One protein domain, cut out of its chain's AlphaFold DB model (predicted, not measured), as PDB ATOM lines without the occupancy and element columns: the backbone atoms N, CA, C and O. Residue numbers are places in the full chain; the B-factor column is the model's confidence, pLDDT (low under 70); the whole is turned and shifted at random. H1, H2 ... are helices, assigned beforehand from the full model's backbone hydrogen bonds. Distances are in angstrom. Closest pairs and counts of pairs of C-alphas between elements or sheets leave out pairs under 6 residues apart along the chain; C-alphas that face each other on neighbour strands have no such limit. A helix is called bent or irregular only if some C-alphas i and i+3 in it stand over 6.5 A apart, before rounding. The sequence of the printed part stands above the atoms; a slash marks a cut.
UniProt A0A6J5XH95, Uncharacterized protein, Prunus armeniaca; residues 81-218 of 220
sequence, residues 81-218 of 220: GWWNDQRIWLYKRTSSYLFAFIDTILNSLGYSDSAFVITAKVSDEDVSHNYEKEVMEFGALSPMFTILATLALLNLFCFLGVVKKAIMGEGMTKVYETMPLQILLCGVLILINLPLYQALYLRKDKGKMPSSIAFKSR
ATOM      1  N   GLY A  81       2.660  21.760   5.568       66.69
ATOM      2  CA  GLY A  81       3.677  22.399   4.741       66.69
ATOM      3  C   GLY A  81       3.311  22.528   3.260       66.69
ATOM      4  O   GLY A  81       3.499  23.605   2.693       66.69
ATOM      5  N   TRP A  82       2.709  21.512   2.622       73.94
ATOM      6  CA  TRP A  82       2.317  21.638   1.205       73.94
ATOM      7  C   TRP A  82       1.228  22.694   1.012       73.94
ATOM      8  O   TRP A  82       1.294  23.512   0.091       73.94
ATOM      9  N   TRP A  83       0.250  22.733   1.919       72.06
ATOM     10  CA  TRP A  83      -0.783  23.768   1.922       72.06
ATOM     11  C   TRP A  83      -0.201  25.158   2.170       72.06
ATOM     12  O   TRP A  83      -0.666  26.132   1.572       72.06
ATOM     13  N   ASN A  84       0.824  25.261   3.018       73.50
ATOM     14  CA  ASN A  84       1.536  26.510   3.254       73.50
ATOM     15  C   ASN A  84       2.286  26.978   1.994       73.50
ATOM     16  O   ASN A  84       2.147  28.135   1.592       73.50
ATOM     17  N   ASP A  85       2.982  26.075   1.302       76.44
ATOM     18  CA  ASP A  85       3.700  26.373   0.060       76.44
ATOM     19  C   ASP A  85       2.764  26.807  -1.071       76.44
ATOM     20  O   ASP A  85       3.009  27.822  -1.731       76.44
ATOM     21  N   GLN A  86       1.653  26.087  -1.272       77.94
ATOM     22  CA  GLN A  86       0.638  26.466  -2.259       77.94
ATOM     23  C   GLN A  86       0.051  27.849  -1.956       77.94
ATOM     24  O   GLN A  86      -0.157  28.658  -2.865       77.94
ATOM     25  N   ARG A  87      -0.171  28.161  -0.675       80.06
ATOM     26  CA  ARG A  87      -0.685  29.461  -0.242       80.06
ATOM     27  C   ARG A  87       0.311  30.589  -0.504       80.06
ATOM     28  O   ARG A  87      -0.059  31.606  -1.087       80.06
ATOM     29  N   ILE A  88       1.572  30.405  -0.122       79.62
ATOM     30  CA  ILE A  88       2.639  31.388  -0.351       79.62
ATOM     31  C   ILE A  88       2.822  31.628  -1.849       79.62
ATOM     32  O   ILE A  88       2.972  32.772  -2.280       79.62
ATOM     33  N   TRP A  89       2.778  30.567  -2.653       83.81
ATOM     34  CA  TRP A  89       2.839  30.671  -4.105       83.81
ATOM     35  C   TRP A  89       1.666  31.476  -4.674       83.81
ATOM     36  O   TRP A  89       1.888  32.395  -5.467       83.81
ATOM     37  N   LEU A  90       0.437  31.195  -4.227       83.75
ATOM     38  CA  LEU A  90      -0.758  31.928  -4.649       83.75
ATOM     39  C   LEU A  90      -0.632  33.417  -4.301       83.75
ATOM     40  O   LEU A  90      -0.869  34.262  -5.157       83.75
ATOM     41  N   TYR A  91      -0.187  33.743  -3.085       80.38
ATOM     42  CA  TYR A  91      -0.019  35.124  -2.627       80.38
ATOM     43  C   TYR A  91       1.086  35.873  -3.365       80.38
ATOM     44  O   TYR A  91       0.892  37.028  -3.746       80.38
ATOM     45  N   LYS A  92       2.228  35.231  -3.631       80.69
ATOM     46  CA  LYS A  92       3.292  35.816  -4.463       80.69
ATOM     47  C   LYS A  92       2.798  36.087  -5.880       80.69
ATOM     48  O   LYS A  92       3.089  37.137  -6.451       80.69
ATOM     49  N   ARG A  93       2.019  35.167  -6.446       81.25
ATOM     50  CA  ARG A  93       1.458  35.315  -7.789       81.25
ATOM     51  C   ARG A  93       0.408  36.429  -7.857       81.25
ATOM     52  O   ARG A  93       0.465  37.244  -8.767       81.25
ATOM     53  N   THR A  94      -0.524  36.511  -6.909       77.56
ATOM     54  CA  THR A  94      -1.566  37.554  -6.932       77.56
ATOM     55  C   THR A  94      -1.009  38.943  -6.630       77.56
ATOM     56  O   THR A  94      -1.357  39.900  -7.318       77.56
ATOM     57  N   SER A  95      -0.112  39.059  -5.646       80.38
ATOM     58  CA  SER A  95       0.528  40.337  -5.310       80.38
ATOM     59  C   SER A  95       1.397  40.867  -6.449       80.38
ATOM     60  O   SER A  95       1.315  42.052  -6.756       80.38
ATOM     61  N   SER A  96       2.167  40.006  -7.126       82.00
ATOM     62  CA  SER A  96       3.009  40.428  -8.255       82.00
ATOM     63  C   SER A  96       2.202  40.951  -9.442       82.00
ATOM     64  O   SER A  96       2.568  41.986  -9.988       82.00
ATOM     65  N   TYR A  97       1.088  40.308  -9.813       82.00
ATOM     66  CA  TYR A  97       0.252  40.804 -10.914       82.00
ATOM     67  C   TYR A  97      -0.396  42.153 -10.607       82.00
ATOM     68  O   TYR A  97      -0.404  43.032 -11.464       82.00
ATOM     69  N   LEU A  98      -0.912  42.339  -9.389       77.56
ATOM     70  CA  LEU A  98      -1.520  43.612  -8.997       77.56
ATOM     71  C   LEU A  98      -0.477  44.720  -8.886       77.56
ATOM     72  O   LEU A  98      -0.729  45.835  -9.327       77.56
ATOM     73  N   PHE A  99       0.708  44.404  -8.364       81.12
ATOM     74  CA  PHE A  99       1.807  45.357  -8.307       81.12
ATOM     75  C   PHE A  99       2.267  45.769  -9.709       81.12
ATOM     76  O   PHE A  99       2.338  46.958  -9.986       81.12
ATOM     77  N   ALA A 100       2.478  44.812 -10.618       82.50
ATOM     78  CA  ALA A 100       2.851  45.096 -12.004       82.50
ATOM     79  C   ALA A 100       1.777  45.908 -12.750       82.50
ATOM     80  O   ALA A 100       2.101  46.793 -13.539       82.50
ATOM     81  N   PHE A 101       0.496  45.637 -12.490       83.44
ATOM     82  CA  PHE A 101      -0.611  46.390 -13.075       83.44
ATOM     83  C   PHE A 101      -0.647  47.840 -12.579       83.44
ATOM     84  O   PHE A 101      -0.746  48.760 -13.388       83.44
ATOM     85  N   ILE A 102      -0.515  48.050 -11.264       82.56
ATOM     86  CA  ILE A 102      -0.452  49.390 -10.665       82.56
ATOM     87  C   ILE A 102       0.774  50.144 -11.185       82.56
ATOM     88  O   ILE A 102       0.639  51.288 -11.601       82.56
ATOM     89  N   ASP A 103       1.940  49.500 -11.218       81.31
ATOM     90  CA  ASP A 103       3.189  50.083 -11.716       81.31
ATOM     91  C   ASP A 103       3.069  50.502 -13.190       81.31
ATOM     92  O   ASP A 103       3.400  51.627 -13.548       81.31
ATOM     93  N   THR A 104       2.456  49.663 -14.034       86.44
ATOM     94  CA  THR A 104       2.186  50.000 -15.443       86.44
ATOM     95  C   THR A 104       1.248  51.207 -15.584       86.44
ATOM     96  O   THR A 104       1.460  52.044 -16.462       86.44
ATOM     97  N   ILE A 105       0.222  51.324 -14.732       85.62
ATOM     98  CA  ILE A 105      -0.700  52.474 -14.723       85.62
ATOM     99  C   ILE A 105      -0.007  53.742 -14.217       85.62
ATOM    100  O   ILE A 105      -0.185  54.814 -14.787       85.62
ATOM    101  N   LEU A 106       0.780  53.650 -13.148       82.69
ATOM    102  CA  LEU A 106       1.521  54.796 -12.622       82.69
ATOM    103  C   LEU A 106       2.527  55.306 -13.655       82.69
ATOM    104  O   LEU A 106       2.611  56.513 -13.886       82.69
ATOM    105  N   ASN A 107       3.189  54.383 -14.352       82.12
ATOM    106  CA  ASN A 107       4.104  54.702 -15.435       82.12
ATOM    107  C   ASN A 107       3.378  55.330 -16.639       82.12
ATOM    108  O   ASN A 107       3.890  56.271 -17.239       82.12
ATOM    109  N   SER A 108       2.157  54.883 -16.968       81.69
ATOM    110  CA  SER A 108       1.356  55.507 -18.034       81.69
ATOM    111  C   SER A 108       0.815  56.895 -17.662       81.69
ATOM    112  O   SER A 108       0.576  57.711 -18.550       81.69
ATOM    113  N   LEU A 109       0.676  57.191 -16.366       85.94
ATOM    114  CA  LEU A 109       0.288  58.500 -15.828       85.94
ATOM    115  C   LEU A 109       1.483  59.424 -15.522       85.94
ATOM    116  O   LEU A 109       1.273  60.548 -15.067       85.94
ATOM    117  N   GLY A 110       2.719  58.985 -15.785       82.19
ATOM    118  CA  GLY A 110       3.934  59.796 -15.637       82.19
ATOM    119  C   GLY A 110       4.503  59.885 -14.215       82.19
ATOM    120  O   GLY A 110       5.344  60.744 -13.958       82.19
ATOM    121  N   TYR A 111       4.074  59.020 -13.292       72.62
ATOM    122  CA  TYR A 111       4.651  58.919 -11.947       72.62
ATOM    123  C   TYR A 111       5.701  57.801 -11.917       72.62
ATOM    124  O   TYR A 111       5.358  56.628 -12.039       72.62
ATOM    125  N   SER A 112       6.980  58.159 -11.760       55.53
ATOM    126  CA  SER A 112       8.112  57.226 -11.928       55.53
ATOM    127  C   SER A 112       8.761  56.706 -10.637       55.53
ATOM    128  O   SER A 112       9.753  55.992 -10.730       55.53
ATOM    129  N   ASP A 113       8.227  56.991  -9.445       56.31
ATOM    130  CA  ASP A 113       8.843  56.534  -8.188       56.31
ATOM    131  C   ASP A 113       8.061  55.385  -7.535       56.31
ATOM    132  O   ASP A 113       7.169  55.599  -6.709       56.31
ATOM    133  N   SER A 114       8.424  54.136  -7.848       57.69
ATOM    134  CA  SER A 114       8.042  52.977  -7.032       57.69
ATOM    135  C   SER A 114       9.102  52.730  -5.949       57.69
ATOM    136  O   SER A 114      10.058  51.972  -6.105       57.69
ATOM    137  N   ALA A 115       8.949  53.402  -4.803       48.25
ATOM    138  CA  ALA A 115       9.819  53.213  -3.643       48.25
ATOM    139  C   ALA A 115       9.583  51.827  -3.011       48.25
ATOM    140  O   ALA A 115       8.700  51.636  -2.172       48.25
ATOM    141  N   PHE A 116      10.377  50.837  -3.420       51.81
ATOM    142  CA  PHE A 116      10.426  49.529  -2.774       51.81
ATOM    143  C   PHE A 116      11.021  49.684  -1.368       51.81
ATOM    144  O   PHE A 116      12.236  49.775  -1.193       51.81
ATOM    145  N   VAL A 117      10.163  49.744  -0.347       51.19
ATOM    146  CA  VAL A 117      10.603  49.770   1.053       51.19
ATOM    147  C   VAL A 117      11.205  48.407   1.390       51.19
ATOM    148  O   VAL A 117      10.502  47.401   1.473       51.19
ATOM    149  N   ILE A 118      12.526  48.376   1.563       40.31
ATOM    150  CA  ILE A 118      13.273  47.183   1.967       40.31
ATOM    151  C   ILE A 118      12.878  46.844   3.408       40.31
ATOM    152  O   ILE A 118      13.338  47.479   4.356       40.31
ATOM    153  N   THR A 119      12.024  45.840   3.590       49.34
ATOM    154  CA  THR A 119      11.720  45.316   4.927       49.34
ATOM    155  C   THR A 119      12.914  44.505   5.427       49.34
ATOM    156  O   THR A 119      13.274  43.483   4.838       49.34
ATOM    157  N   ALA A 120      13.542  44.951   6.517       45.97
ATOM    158  CA  ALA A 120      14.618  44.210   7.165       45.97
ATOM    159  C   ALA A 120      14.089  42.872   7.709       45.97
ATOM    160  O   ALA A 120      13.089  42.832   8.424       45.97
ATOM    161  N   LYS A 121      14.765  41.764   7.381       49.28
ATOM    162  CA  LYS A 121      14.461  40.435   7.932       49.28
ATOM    163  C   LYS A 121      15.072  40.271   9.327       49.28
ATOM    164  O   LYS A 121      16.002  39.490   9.497       49.28
ATOM    165  N   VAL A 122      14.584  41.022  10.310       43.94
ATOM    166  CA  VAL A 122      14.914  40.766  11.719       43.94
ATOM    167  C   VAL A 122      13.820  39.872  12.291       43.94
ATOM    168  O   VAL A 122      12.650  40.245  12.285       43.94
ATOM    169  N   SER A 123      14.189  38.661  12.701       50.81
ATOM    170  CA  SER A 123      13.289  37.690  13.326       50.81
ATOM    171  C   SER A 123      13.467  37.727  14.844       50.81
ATOM    172  O   SER A 123      14.535  37.353  15.325       50.81
ATOM    173  N   ASP A 124      12.438  38.152  15.578       57.72
ATOM    174  CA  ASP A 124      12.351  37.956  17.032       57.72
ATOM    175  C   ASP A 124      12.146  36.457  17.357       57.72
ATOM    176  O   ASP A 124      11.522  35.735  16.578       57.72
ATOM    177  N   GLU A 125      12.639  35.972  18.504       57.03
ATOM    178  CA  GLU A 125      12.551  34.551  18.925       57.03
ATOM    179  C   GLU A 125      11.104  34.008  18.995       57.03
ATOM    180  O   GLU A 125      10.858  32.821  18.757       57.03
ATOM    181  N   ASP A 126      10.118  34.880  19.232       60.50
ATOM    182  CA  ASP A 126       8.690  34.529  19.207       60.50
ATOM    183  C   ASP A 126       8.208  34.145  17.785       60.50
ATOM    184  O   ASP A 126       7.342  33.276  17.624       60.50
ATOM    185  N   VAL A 127       8.803  34.747  16.743       57.22
ATOM    186  CA  VAL A 127       8.463  34.544  15.320       57.22
ATOM    187  C   VAL A 127       8.948  33.178  14.836       57.22
ATOM    188  O   VAL A 127       8.253  32.504  14.071       57.22
ATOM    189  N   SER A 128      10.117  32.719  15.303       56.53
ATOM    190  CA  SER A 128      10.667  31.414  14.910       56.53
ATOM    191  C   SER A 128       9.825  30.247  15.416       56.53
ATOM    192  O   SER A 128       9.600  29.292  14.679       56.53
ATOM    193  N   HIS A 129       9.274  30.338  16.627       57.25
ATOM    194  CA  HIS A 129       8.436  29.272  17.178       57.25
ATOM    195  C   HIS A 129       7.073  29.161  16.468       57.25
ATOM    196  O   HIS A 129       6.538  28.063  16.303       57.25
ATOM    197  N   ASN A 130       6.511  30.274  15.987       57.97
ATOM    198  CA  ASN A 130       5.303  30.244  15.156       57.97
ATOM    199  C   ASN A 130       5.590  29.777  13.721       57.97
ATOM    200  O   ASN A 130       4.751  29.093  13.131       57.97
ATOM    201  N   TYR A 131       6.786  30.067  13.198       59.78
ATOM    202  CA  TYR A 131       7.273  29.522  11.932       59.78
ATOM    203  C   TYR A 131       7.414  27.992  11.986       59.78
ATOM    204  O   TYR A 131       6.958  27.309  11.074       59.78
ATOM    205  N   GLU A 132       7.955  27.446  13.081       58.59
ATOM    206  CA  GLU A 132       8.038  25.994  13.320       58.59
ATOM    207  C   GLU A 132       6.665  25.323  13.458       58.59
ATOM    208  O   GLU A 132       6.507  24.152  13.121       58.59
ATOM    209  N   LYS A 133       5.649  26.063  13.916       60.03
ATOM    210  CA  LYS A 133       4.251  25.603  13.961       60.03
ATOM    211  C   LYS A 133       3.487  25.843  12.656       60.03
ATOM    212  O   LYS A 133       2.277  25.631  12.622       60.03
ATOM    213  N   GLU A 134       4.174  26.314  11.614       59.28
ATOM    214  CA  GLU A 134       3.618  26.660  10.300       59.28
ATOM    215  C   GLU A 134       2.450  27.659  10.359       59.28
ATOM    216  O   GLU A 134       1.596  27.731   9.468       59.28
ATOM    217  N   VAL A 135       2.404  28.473  11.416       59.88
ATOM    218  CA  VAL A 135       1.371  29.486  11.582       59.88
ATOM    219  C   VAL A 135       1.883  30.809  11.039       59.88
ATOM    220  O   VAL A 135       2.787  31.421  11.600       59.88
ATOM    221  N   MET A 136       1.265  31.281   9.956       61.81
ATOM    222  CA  MET A 136       1.627  32.562   9.354       61.81
ATOM    223  C   MET A 136       1.382  33.723  10.320       61.81
ATOM    224  O   MET A 136       0.296  33.864  10.898       61.81
ATOM    225  N   GLU A 137       2.384  34.584  10.443       61.59
ATOM    226  CA  GLU A 137       2.268  35.859  11.128       61.59
ATOM    227  C   GLU A 137       2.053  36.981  10.123       61.59
ATOM    228  O   GLU A 137       2.783  37.133   9.143       61.59
ATOM    229  N   PHE A 138       1.045  37.801  10.394       61.25
ATOM    230  CA  PHE A 138       0.735  38.966   9.586       61.25
ATOM    231  C   PHE A 138       1.381  40.207  10.209       61.25
ATOM    232  O   PHE A 138       0.711  41.122  10.688       61.25
ATOM    233  N   GLY A 139       2.713  40.176  10.269       53.59
ATOM    234  CA  GLY A 139       3.546  41.240  10.818       53.59
ATOM    235  C   GLY A 139       3.637  42.431   9.862       53.59
ATOM    236  O   GLY A 139       4.218  42.323   8.787       53.59
ATOM    237  N   ALA A 140       3.093  43.563  10.309       53.56
ATOM    238  CA  ALA A 140       3.070  44.893   9.687       53.56
ATOM    239  C   ALA A 140       2.056  45.140   8.545       53.56
ATOM    240  O   ALA A 140       1.844  44.343   7.630       53.56
ATOM    241  N   LEU A 141       1.430  46.324   8.622       52.41
ATOM    242  CA  LEU A 141       0.480  46.901   7.667       52.41
ATOM    243  C   LEU A 141       1.157  47.156   6.309       52.41
ATOM    244  O   LEU A 141       1.559  48.278   6.015       52.41
ATOM    245  N   SER A 142       1.292  46.129   5.472       64.50
ATOM    246  CA  SER A 142       1.712  46.313   4.082       64.50
ATOM    247  C   SER A 142       0.496  46.509   3.156       64.50
ATOM    248  O   SER A 142      -0.547  45.868   3.349       64.50
ATOM    249  N   PRO A 143       0.604  47.350   2.110       64.88
ATOM    250  CA  PRO A 143      -0.436  47.489   1.086       64.88
ATOM    251  C   PRO A 143      -0.816  46.152   0.434       64.88
ATOM    252  O   PRO A 143      -1.988  45.901   0.169       64.88
ATOM    253  N   MET A 144       0.158  45.250   0.263       70.38
ATOM    254  CA  MET A 144      -0.060  43.908  -0.288       70.38
ATOM    255  C   MET A 144      -1.057  43.111   0.553       70.38
ATOM    256  O   MET A 144      -1.995  42.525   0.017       70.38
ATOM    257  N   PHE A 145      -0.905  43.133   1.878       71.38
ATOM    258  CA  PHE A 145      -1.789  42.378   2.756       71.38
ATOM    259  C   PHE A 145      -3.218  42.939   2.785       71.38
ATOM    260  O   PHE A 145      -4.180  42.177   2.860       71.38
ATOM    261  N   THR A 146      -3.365  44.257   2.632       70.94
ATOM    262  CA  THR A 146      -4.679  44.908   2.517       70.94
ATOM    263  C   THR A 146      -5.416  44.444   1.259       70.94
ATOM    264  O   THR A 146      -6.572  44.040   1.343       70.94
ATOM    265  N   ILE A 147      -4.729  44.414   0.115       77.00
ATOM    266  CA  ILE A 147      -5.283  43.959  -1.170       77.00
ATOM    267  C   ILE A 147      -5.690  42.477  -1.116       77.00
ATOM    268  O   ILE A 147      -6.751  42.083  -1.605       77.00
ATOM    269  N   LEU A 148      -4.853  41.640  -0.502       79.12
ATOM    270  CA  LEU A 148      -5.143  40.220  -0.303       79.12
ATOM    271  C   LEU A 148      -6.369  40.005   0.596       79.12
ATOM    272  O   LEU A 148      -7.215  39.167   0.280       79.12
ATOM    273  N   ALA A 149      -6.507  40.783   1.673       78.12
ATOM    274  CA  ALA A 149      -7.666  40.720   2.558       78.12
ATOM    275  C   ALA A 149      -8.961  41.171   1.862       78.12
ATOM    276  O   ALA A 149      -9.979  40.489   1.984       78.12
ATOM    277  N   THR A 150      -8.934  42.260   1.083       80.62
ATOM    278  CA  THR A 150     -10.114  42.716   0.327       80.62
ATOM    279  C   THR A 150     -10.529  41.704  -0.737       80.62
ATOM    280  O   THR A 150     -11.716  41.431  -0.892       80.62
ATOM    281  N   LEU A 151      -9.566  41.082  -1.431       83.38
ATOM    282  CA  LEU A 151      -9.848  40.047  -2.427       83.38
ATOM    283  C   LEU A 151     -10.443  38.781  -1.790       83.38
ATOM    284  O   LEU A 151     -11.366  38.183  -2.342       83.38
ATOM    285  N   ALA A 152      -9.945  38.381  -0.618       83.00
ATOM    286  CA  ALA A 152     -10.513  37.273   0.142       83.00
ATOM    287  C   ALA A 152     -11.969  37.575   0.547       83.00
ATOM    288  O   ALA A 152     -12.867  36.794   0.239       83.00
ATOM    289  N   LEU A 153     -12.235  38.744   1.141       83.75
ATOM    290  CA  LEU A 153     -13.592  39.153   1.527       83.75
ATOM    291  C   LEU A 153     -14.554  39.232   0.328       83.75
ATOM    292  O   LEU A 153     -15.688  38.766   0.433       83.75
ATOM    293  N   LEU A 154     -14.099  39.739  -0.821       85.44
ATOM    294  CA  LEU A 154     -14.887  39.769  -2.056       85.44
ATOM    295  C   LEU A 154     -15.260  38.354  -2.530       85.44
ATOM    296  O   LEU A 154     -16.420  38.093  -2.855       85.44
ATOM    297  N   ASN A 155     -14.300  37.421  -2.519       86.56
ATOM    298  CA  ASN A 155     -14.546  36.019  -2.868       86.56
ATOM    299  C   ASN A 155     -15.534  35.350  -1.898       86.56
ATOM    300  O   ASN A 155     -16.412  34.602  -2.331       86.56
ATOM    301  N   LEU A 156     -15.441  35.657  -0.599       85.50
ATOM    302  CA  LEU A 156     -16.385  35.184   0.415       85.50
ATOM    303  C   LEU A 156     -17.806  35.714   0.158       85.50
ATOM    304  O   LEU A 156     -18.772  34.953   0.223       85.50
ATOM    305  N   PHE A 157     -17.942  37.003  -0.168       86.25
ATOM    306  CA  PHE A 157     -19.234  37.621  -0.467       86.25
ATOM    307  C   PHE A 157     -19.868  37.042  -1.737       86.25
ATOM    308  O   PHE A 157     -21.055  36.715  -1.742       86.25
ATOM    309  N   CYS A 158     -19.071  36.837  -2.790       83.19
ATOM    310  CA  CYS A 158     -19.523  36.201  -4.026       83.19
ATOM    311  C   CYS A 158     -20.056  34.783  -3.759       83.19
ATOM    312  O   CYS A 158     -21.146  34.429  -4.211       83.19
ATOM    313  N   PHE A 159     -19.347  34.001  -2.939       85.00
ATOM    314  CA  PHE A 159     -19.781  32.661  -2.543       85.00
ATOM    315  C   PHE A 159     -21.081  32.677  -1.722       85.00
ATOM    316  O   PHE A 159     -22.000  31.915  -2.014       85.00
ATOM    317  N   LEU A 160     -21.214  33.586  -0.750       86.31
ATOM    318  CA  LEU A 160     -22.463  33.783  -0.000       86.31
ATOM    319  C   LEU A 160     -23.631  34.176  -0.917       86.31
ATOM    320  O   LEU A 160     -24.751  33.714  -0.708       86.31
ATOM    321  N   GLY A 161     -23.378  34.999  -1.937       83.94
ATOM    322  CA  GLY A 161     -24.354  35.351  -2.967       83.94
ATOM    323  C   GLY A 161     -24.837  34.132  -3.756       83.94
ATOM    324  O   GLY A 161     -26.045  33.950  -3.910       83.94
ATOM    325  N   VAL A 162     -23.918  33.254  -4.175       82.00
ATOM    326  CA  VAL A 162     -24.248  31.982  -4.847       82.00
ATOM    327  C   VAL A 162     -25.077  31.075  -3.935       82.00
ATOM    328  O   VAL A 162     -26.101  30.551  -4.369       82.00
ATOM    329  N   VAL A 163     -24.693  30.935  -2.662       82.19
ATOM    330  CA  VAL A 163     -25.432  30.119  -1.684       82.19
ATOM    331  C   VAL A 163     -26.832  30.687  -1.434       82.19
ATOM    332  O   VAL A 163     -27.809  29.944  -1.465       82.19
ATOM    333  N   LYS A 164     -26.972  32.007  -1.248       83.19
ATOM    334  CA  LYS A 164     -28.287  32.654  -1.094       83.19
ATOM    335  C   LYS A 164     -29.161  32.463  -2.326       83.19
ATOM    336  O   LYS A 164     -30.343  32.165  -2.184       83.19
ATOM    337  N   LYS A 165     -28.586  32.606  -3.522       78.44
ATOM    338  CA  LYS A 165     -29.292  32.384  -4.787       78.44
ATOM    339  C   LYS A 165     -29.763  30.932  -4.922       78.44
ATOM    340  O   LYS A 165     -30.886  30.710  -5.361       78.44
ATOM    341  N   ALA A 166     -28.960  29.972  -4.462       74.12
ATOM    342  CA  ALA A 166     -29.338  28.560  -4.413       74.12
ATOM    343  C   ALA A 166     -30.481  28.272  -3.415       74.12
ATOM    344  O   ALA A 166     -31.309  27.405  -3.676       74.12
ATOM    345  N   ILE A 167     -30.559  29.007  -2.296       77.44
ATOM    346  CA  ILE A 167     -31.619  28.853  -1.279       77.44
ATOM    347  C   ILE A 167     -32.934  29.541  -1.698       77.44
ATOM    348  O   ILE A 167     -34.006  29.006  -1.433       77.44
ATOM    349  N   MET A 168     -32.877  30.707  -2.356       73.88
ATOM    350  CA  MET A 168     -34.050  31.554  -2.663       73.88
ATOM    351  C   MET A 168     -34.944  31.029  -3.812       73.88
ATOM    352  O   MET A 168     -35.932  31.667  -4.161       73.88
ATOM    353  N   GLY A 169     -34.663  29.856  -4.385       58.38
ATOM    354  CA  GLY A 169     -35.647  29.127  -5.203       58.38
ATOM    355  C   GLY A 169     -35.355  28.991  -6.702       58.38
ATOM    356  O   GLY A 169     -36.132  28.335  -7.394       58.38
ATOM    357  N   GLU A 170     -34.232  29.494  -7.227       59.91
ATOM    358  CA  GLU A 170     -33.703  28.968  -8.497       59.91
ATOM    359  C   GLU A 170     -32.970  27.661  -8.184       59.91
ATOM    360  O   GLU A 170     -31.823  27.675  -7.748       59.91
ATOM    361  N   GLY A 171     -33.678  26.535  -8.323       61.16
ATOM    362  CA  GLY A 171     -33.238  25.210  -7.876       61.16
ATOM    363  C   GLY A 171     -31.752  24.895  -8.106       61.16
ATOM    364  O   GLY A 171     -31.178  25.214  -9.149       61.16
ATOM    365  N   MET A 172     -31.160  24.208  -7.122       60.34
ATOM    366  CA  MET A 172     -29.736  23.840  -7.026       60.34
ATOM    367  C   MET A 172     -29.142  23.266  -8.328       60.34
ATOM    368  O   MET A 172     -27.970  23.481  -8.630       60.34
ATOM    369  N   THR A 173     -29.959  22.580  -9.128       61.78
ATOM    370  CA  THR A 173     -29.600  22.013 -10.434       61.78
ATOM    371  C   THR A 173     -29.220  23.066 -11.478       61.78
ATOM    372  O   THR A 173     -28.208  22.901 -12.147       61.78
ATOM    373  N   LYS A 174     -29.938  24.195 -11.583       66.44
ATOM    374  CA  LYS A 174     -29.605  25.254 -12.563       66.44
ATOM    375  C   LYS A 174     -28.290  25.963 -12.239       66.44
ATOM    376  O   LYS A 174     -27.544  26.338 -13.143       66.44
ATOM    377  N   VAL A 175     -28.000  26.150 -10.953       67.69
ATOM    378  CA  VAL A 175     -26.759  26.785 -10.485       67.69
ATOM    379  C   VAL A 175     -25.552  25.877 -10.747       67.69
ATOM    380  O   VAL A 175     -24.497  26.356 -11.157       67.69
ATOM    381  N   TYR A 176     -25.723  24.563 -10.570       67.69
ATOM    382  CA  TYR A 176     -24.658  23.593 -10.814       67.69
ATOM    383  C   TYR A 176     -24.368  23.380 -12.304       67.69
ATOM    384  O   TYR A 176     -23.218  23.163 -12.670       67.69
ATOM    385  N   GLU A 177     -25.375  23.484 -13.174       72.50
ATOM    386  CA  GLU A 177     -25.168  23.343 -14.622       72.50
ATOM    387  C   GLU A 177     -24.565  24.582 -15.283       72.50
ATOM    388  O   GLU A 177     -23.826  24.465 -16.256       72.50
ATOM    389  N   THR A 178     -24.846  25.776 -14.763       70.94
ATOM    390  CA  THR A 178     -24.386  27.013 -15.405       70.94
ATOM    391  C   THR A 178     -22.910  27.300 -15.149       70.94
ATOM    392  O   THR A 178     -22.214  27.688 -16.086       70.94
ATOM    393  N   MET A 179     -22.408  27.139 -13.916       74.12
ATOM    394  CA  MET A 179     -21.028  27.538 -13.566       74.12
ATOM    395  C   MET A 179     -20.371  26.674 -12.463       74.12
ATOM    396  O   MET A 179     -19.884  27.213 -11.464       74.12
ATOM    397  N   PRO A 180     -20.263  25.341 -12.627       82.56
ATOM    398  CA  PRO A 180     -19.716  24.457 -11.588       82.56
ATOM    399  C   PRO A 180     -18.245  24.764 -11.273       82.56
ATOM    400  O   PRO A 180     -17.826  24.735 -10.116       82.56
ATOM    401  N   LEU A 181     -17.462  25.133 -12.293       82.38
ATOM    402  CA  LEU A 181     -16.045  25.470 -12.139       82.38
ATOM    403  C   LEU A 181     -15.826  26.744 -11.318       82.38
ATOM    404  O   LEU A 181     -14.882  26.797 -10.537       82.38
ATOM    405  N   GLN A 182     -16.692  27.751 -11.448       82.12
ATOM    406  CA  GLN A 182     -16.566  28.992 -10.680       82.12
ATOM    407  C   GLN A 182     -16.893  28.761  -9.202       82.12
ATOM    408  O   GLN A 182     -16.204  29.286  -8.331       82.12
ATOM    409  N   ILE A 183     -17.898  27.931  -8.915       83.50
ATOM    410  CA  ILE A 183     -18.260  27.545  -7.545       83.50
ATOM    411  C   ILE A 183     -17.119  26.755  -6.903       83.50
ATOM    412  O   ILE A 183     -16.717  27.059  -5.780       83.50
ATOM    413  N   LEU A 184     -16.561  25.787  -7.634       86.12
ATOM    414  CA  LEU A 184     -15.417  25.002  -7.186       86.12
ATOM    415  C   LEU A 184     -14.190  25.891  -6.941       86.12
ATOM    416  O   LEU A 184     -13.564  25.791  -5.889       86.12
ATOM    417  N   LEU A 185     -13.883  26.803  -7.864       85.00
ATOM    418  CA  LEU A 185     -12.765  27.734  -7.742       85.00
ATOM    419  C   LEU A 185     -12.934  28.667  -6.533       85.00
ATOM    420  O   LEU A 185     -12.019  28.766  -5.718       85.00
ATOM    421  N   CYS A 186     -14.107  29.282  -6.352       82.88
ATOM    422  CA  CYS A 186     -14.405  30.104  -5.174       82.88
ATOM    423  C   CYS A 186     -14.301  29.301  -3.869       82.88
ATOM    424  O   CYS A 186     -13.724  29.791  -2.897       82.88
ATOM    425  N   GLY A 187     -14.799  28.061  -3.847       84.56
ATOM    426  CA  GLY A 187     -14.682  27.170  -2.691       84.56
ATOM    427  C   GLY A 187     -13.225  26.862  -2.335       84.56
ATOM    428  O   GLY A 187     -12.818  27.027  -1.186       84.56
ATOM    429  N   VAL A 188     -12.408  26.496  -3.327       85.44
ATOM    430  CA  VAL A 188     -10.971  26.232  -3.141       85.44
ATOM    431  C   VAL A 188     -10.228  27.489  -2.675       85.44
ATOM    432  O   VAL A 188      -9.414  27.414  -1.754       85.44
ATOM    433  N   LEU A 189     -10.532  28.664  -3.238       84.38
ATOM    434  CA  LEU A 189      -9.932  29.931  -2.801       84.38
ATOM    435  C   LEU A 189     -10.294  30.292  -1.356       84.38
ATOM    436  O   LEU A 189      -9.448  30.830  -0.639       84.38
ATOM    437  N   ILE A 190     -11.520  30.005  -0.909       84.69
ATOM    438  CA  ILE A 190     -11.922  30.215   0.489       84.69
ATOM    439  C   ILE A 190     -11.145  29.273   1.413       84.69
ATOM    440  O   ILE A 190     -10.645  29.728   2.440       84.69
ATOM    441  N   LEU A 191     -10.980  28.002   1.032       82.44
ATOM    442  CA  LEU A 191     -10.217  27.019   1.810       82.44
ATOM    443  C   LEU A 191      -8.740  27.408   1.956       82.44
ATOM    444  O   LEU A 191      -8.199  27.376   3.060       82.44
ATOM    445  N   ILE A 192      -8.092  27.851   0.875       82.31
ATOM    446  CA  ILE A 192      -6.688  28.297   0.915       82.31
ATOM    447  C   ILE A 192      -6.524  29.536   1.816       82.31
ATOM    448  O   ILE A 192      -5.522  29.648   2.529       82.31
ATOM    449  N   ASN A 193      -7.520  30.432   1.822       82.06
ATOM    450  CA  ASN A 193      -7.558  31.648   2.641       82.06
ATOM    451  C   ASN A 193      -8.153  31.451   4.048       82.06
ATOM    452  O   ASN A 193      -8.259  32.418   4.801       82.06
ATOM    453  N   LEU A 194      -8.502  30.224   4.446       77.81
ATOM    454  CA  LEU A 194      -9.095  29.932   5.754       77.81
ATOM    455  C   LEU A 194      -8.310  30.512   6.951       77.81
ATOM    456  O   LEU A 194      -8.923  31.193   7.777       77.81
ATOM    457  N   PRO A 195      -6.973  30.358   7.049       74.50
ATOM    458  CA  PRO A 195      -6.223  30.952   8.155       74.50
ATOM    459  C   PRO A 195      -6.134  32.479   8.083       74.50
ATOM    460  O   PRO A 195      -5.912  33.114   9.111       74.50
ATOM    461  N   LEU A 196      -6.352  33.087   6.913       75.75
ATOM    462  CA  LEU A 196      -6.459  34.540   6.773       75.75
ATOM    463  C   LEU A 196      -7.770  35.029   7.408       75.75
ATOM    464  O   LEU A 196      -7.753  35.966   8.205       75.75
ATOM    465  N   TYR A 197      -8.892  34.342   7.167       76.31
ATOM    466  CA  TYR A 197     -10.150  34.633   7.870       76.31
ATOM    467  C   TYR A 197     -10.044  34.377   9.375       76.31
ATOM    468  O   TYR A 197     -10.551  35.167  10.175       76.31
ATOM    469  N   GLN A 198      -9.350  33.309   9.776       75.31
ATOM    470  CA  GLN A 198      -9.095  33.017  11.183       75.31
ATOM    471  C   GLN A 198      -8.251  34.120  11.839       75.31
ATOM    472  O   GLN A 198      -8.559  34.539  12.953       75.31
ATOM    473  N   ALA A 199      -7.243  34.646  11.140       69.75
ATOM    474  CA  ALA A 199      -6.423  35.757  11.616       69.75
ATOM    475  C   ALA A 199      -7.159  37.107  11.641       69.75
ATOM    476  O   ALA A 199      -6.852  37.936  12.497       69.75
ATOM    477  N   LEU A 200      -8.133  37.320  10.751       68.69
ATOM    478  CA  LEU A 200      -8.994  38.508  10.733       68.69
ATOM    479  C   LEU A 200     -10.020  38.507  11.878       68.69
ATOM    480  O   LEU A 200     -10.138  39.492  12.606       68.69
ATOM    481  N   TYR A 201     -10.765  37.408  12.043       67.75
ATOM    482  CA  TYR A 201     -11.959  37.380  12.896       67.75
ATOM    483  C   TYR A 201     -11.792  36.612  14.213       67.75
ATOM    484  O   TYR A 201     -12.359  37.027  15.222       67.75
ATOM    485  N   LEU A 202     -11.035  35.510  14.229       63.38
ATOM    486  CA  LEU A 202     -11.050  34.545  15.340       63.38
ATOM    487  C   LEU A 202      -9.823  34.633  16.261       63.38
ATOM    488  O   LEU A 202      -9.922  34.313  17.444       63.38
ATOM    489  N   ARG A 203      -8.666  35.078  15.758       64.81
ATOM    490  CA  ARG A 203      -7.411  35.089  16.523       64.81
ATOM    491  C   ARG A 203      -7.332  36.278  17.494       64.81
ATOM    492  O   ARG A 203      -7.748  37.392  17.167       64.81
ATOM    493  N   LYS A 204      -6.787  36.042  18.696       61.31
ATOM    494  CA  LYS A 204      -6.487  37.067  19.724       61.31
ATOM    495  C   LYS A 204      -4.982  37.226  20.018       61.31
ATOM    496  O   LYS A 204      -4.626  38.067  20.834       61.31
ATOM    497  N   ASP A 205      -4.126  36.453  19.352       64.88
ATOM    498  CA  ASP A 205      -2.671  36.453  19.564       64.88
ATOM    499  C   ASP A 205      -1.971  37.665  18.922       64.88
ATOM    500  O   ASP A 205      -2.541  38.337  18.062       64.88
ATOM    501  N   LYS A 206      -0.692  37.889  19.265       57.22
ATOM    502  CA  LYS A 206       0.168  38.941  18.677       57.22
ATOM    503  C   LYS A 206       0.282  38.881  17.140       57.22
ATOM    504  O   LYS A 206       0.546  39.901  16.520       57.22
ATOM    505  N   GLY A 207       0.032  37.721  16.522       56.94
ATOM    506  CA  GLY A 207       0.001  37.533  15.062       56.94
ATOM    507  C   GLY A 207      -1.335  37.878  14.383       56.94
ATOM    508  O   GLY A 207      -1.540  37.512  13.224       56.94
ATOM    509  N   LYS A 208      -2.281  38.503  15.100       61.97
ATOM    510  CA  LYS A 208      -3.563  38.975  14.556       61.97
ATOM    511  C   LYS A 208      -3.345  40.161  13.611       61.97
ATOM    512  O   LYS A 208      -2.572  41.067  13.911       61.97
ATOM    513  N   MET A 209      -4.090  40.197  12.507       61.91
ATOM    514  CA  MET A 209      -4.131  41.372  11.635       61.91
ATOM    515  C   MET A 209      -4.632  42.593  12.436       61.91
ATOM    516  O   MET A 209      -5.641  42.477  13.144       61.91
ATOM    517  N   PRO A 210      -3.946  43.751  12.378       57.06
ATOM    518  CA  PRO A 210      -4.303  44.929  13.165       57.06
ATOM    519  C   PRO A 210      -5.759  45.340  12.924       57.06
ATOM    520  O   PRO A 210      -6.236  45.405  11.788       57.06
ATOM    521  N   SER A 211      -6.477  45.620  14.015       53.81
ATOM    522  CA  SER A 211      -7.928  45.857  14.033       53.81
ATOM    523  C   SER A 211      -8.388  47.036  13.172       53.81
ATOM    524  O   SER A 211      -9.565  47.096  12.819       53.81
ATOM    525  N   SER A 212      -7.479  47.937  12.791       52.41
ATOM    526  CA  SER A 212      -7.764  49.050  11.883       52.41
ATOM    527  C   SER A 212      -8.220  48.581  10.498       52.41
ATOM    528  O   SER A 212      -9.114  49.201   9.929       52.41
ATOM    529  N   ILE A 213      -7.686  47.469   9.973       55.09
ATOM    530  CA  ILE A 213      -8.113  46.932   8.669       55.09
ATOM    531  C   ILE A 213      -9.479  46.256   8.778       55.09
ATOM    532  O   ILE A 213     -10.321  46.475   7.915       55.09
ATOM    533  N   ALA A 214      -9.735  45.497   9.849       53.28
ATOM    534  CA  ALA A 214     -11.028  44.840  10.059       53.28
ATOM    535  C   ALA A 214     -12.192  45.837  10.205       53.28
ATOM    536  O   ALA A 214     -13.338  45.491   9.918       53.28
ATOM    537  N   PHE A 215     -11.904  47.058  10.668       53.28
ATOM    538  CA  PHE A 215     -12.871  48.154  10.702       53.28
ATOM    539  C   PHE A 215     -13.001  48.815   9.322       53.28
ATOM    540  O   PHE A 215     -14.099  48.914   8.792       53.28
ATOM    541  N   LYS A 216     -11.877  49.152   8.673       53.69
ATOM    542  CA  LYS A 216     -11.857  49.837   7.367       53.69
ATOM    543  C   LYS A 216     -12.416  48.997   6.211       53.69
ATOM    544  O   LYS A 216     -12.944  49.553   5.258       53.69
ATOM    545  N   SER A 217     -12.308  47.670   6.280       44.47
ATOM    546  CA  SER A 217     -12.898  46.748   5.301       44.47
ATOM    547  C   SER A 217     -14.381  46.462   5.547       44.47
ATOM    548  O   SER A 217     -14.994  45.787   4.733       44.47
ATOM    549  N   ARG A 218     -14.931  46.873   6.699       44.94
ATOM    550  CA  ARG A 218     -16.353  46.715   7.047       44.94
ATOM    551  C   ARG A 218     -17.217  47.851   6.501       44.94
ATOM    552  O   ARG A 218     -18.418  47.663   6.361       44.94
TER     553      ARG A 218
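Overview. This is residues 81 to 218 of the 220 residues of an uncharacterized protein of Prunus armeniaca (UniProt A0A6J5XH95). Two long helices make a loose T: H3 begins at the middle of H1 and extends from it as a long arm, with short H4 near the arm's far end. The chain then folds back, with H5 packed on part of H3 and leading to H6, which is near H3 and H7, while H2 sits off on its own at the end of a long strandless link from H1, where residues 120 to 125 stick out. The printed part has 138 residues, with seven named helices in the order H1 to H7 and no named strand, and the class is all helix. The whole is loose, with a radius of gyration of the C-alphas of 18.2 A and spans of 54 by 44 by 31 A.

Along the chain. H1, the longest helix, has residues 81 to 108 and measures 40.3 A from C-alpha 81 at (3.677, 22.399, 4.741) to C-alpha 108 at (1.356, 55.507, -18.034). H3, residues 143 to 167, is 36.4 A long, and H5, residues 180 to 192, is 18.5 A long. H2 has residues 125 to 132, H4 172 to 178 and H6 194 to 202. H6 is neither bent nor irregular, but only just: C-alphas 199 and 202 are 6.1 A apart. H7, residues 211 to 216, ends with C-alpha 216 at (-11.857, 49.837, 7.367).

Arrangement. H1 touches H3 with residues 91 to 95 alone, which meet residues 144 to 148 of H3; the closest C-alphas, of Ser 95 and Met 144, are 6.2 A apart. Their lines are only just about perpendicular, at 71 degrees. H3 touches H5 with residues 152 to 162 alone, closest at the C-alphas of Asn 155 and Cys 186, 6.4 A apart, at a steep tilt of 46 degrees, opposite ways. H1 and H5 are close but not clearly touching, with the closest C-alphas, of Arg 87 and Ile 192, 6.2 A apart. H3 is also close to but not clearly touching H4, H6 and H7; its closest C-alphas to H4 are Ala 166 and Met 172, 5.4 A apart. H6 and H7 are close but not clearly touching, at Leu 200 and Ala 214, whose C-alphas are 6.7 A apart. H2 is apart from the other six helices. In H1, H3, H4, H5, H6 and H7 every O i to N i+4 pair is within hydrogen-bond range; in H2, 2 of 4 are.

Size, cuts and confidence. The C-alphas farthest apart, of Val 122 and Gly 169, are 54.6 A apart. The printed part has no cut. The link from H1 to H2 is long, with 16 residues. The mean pLDDT of the printed part is 70.3, and 61 residues are under 70: residue 81 and residues 112 to 143, 169 to 176 and 199 to 218.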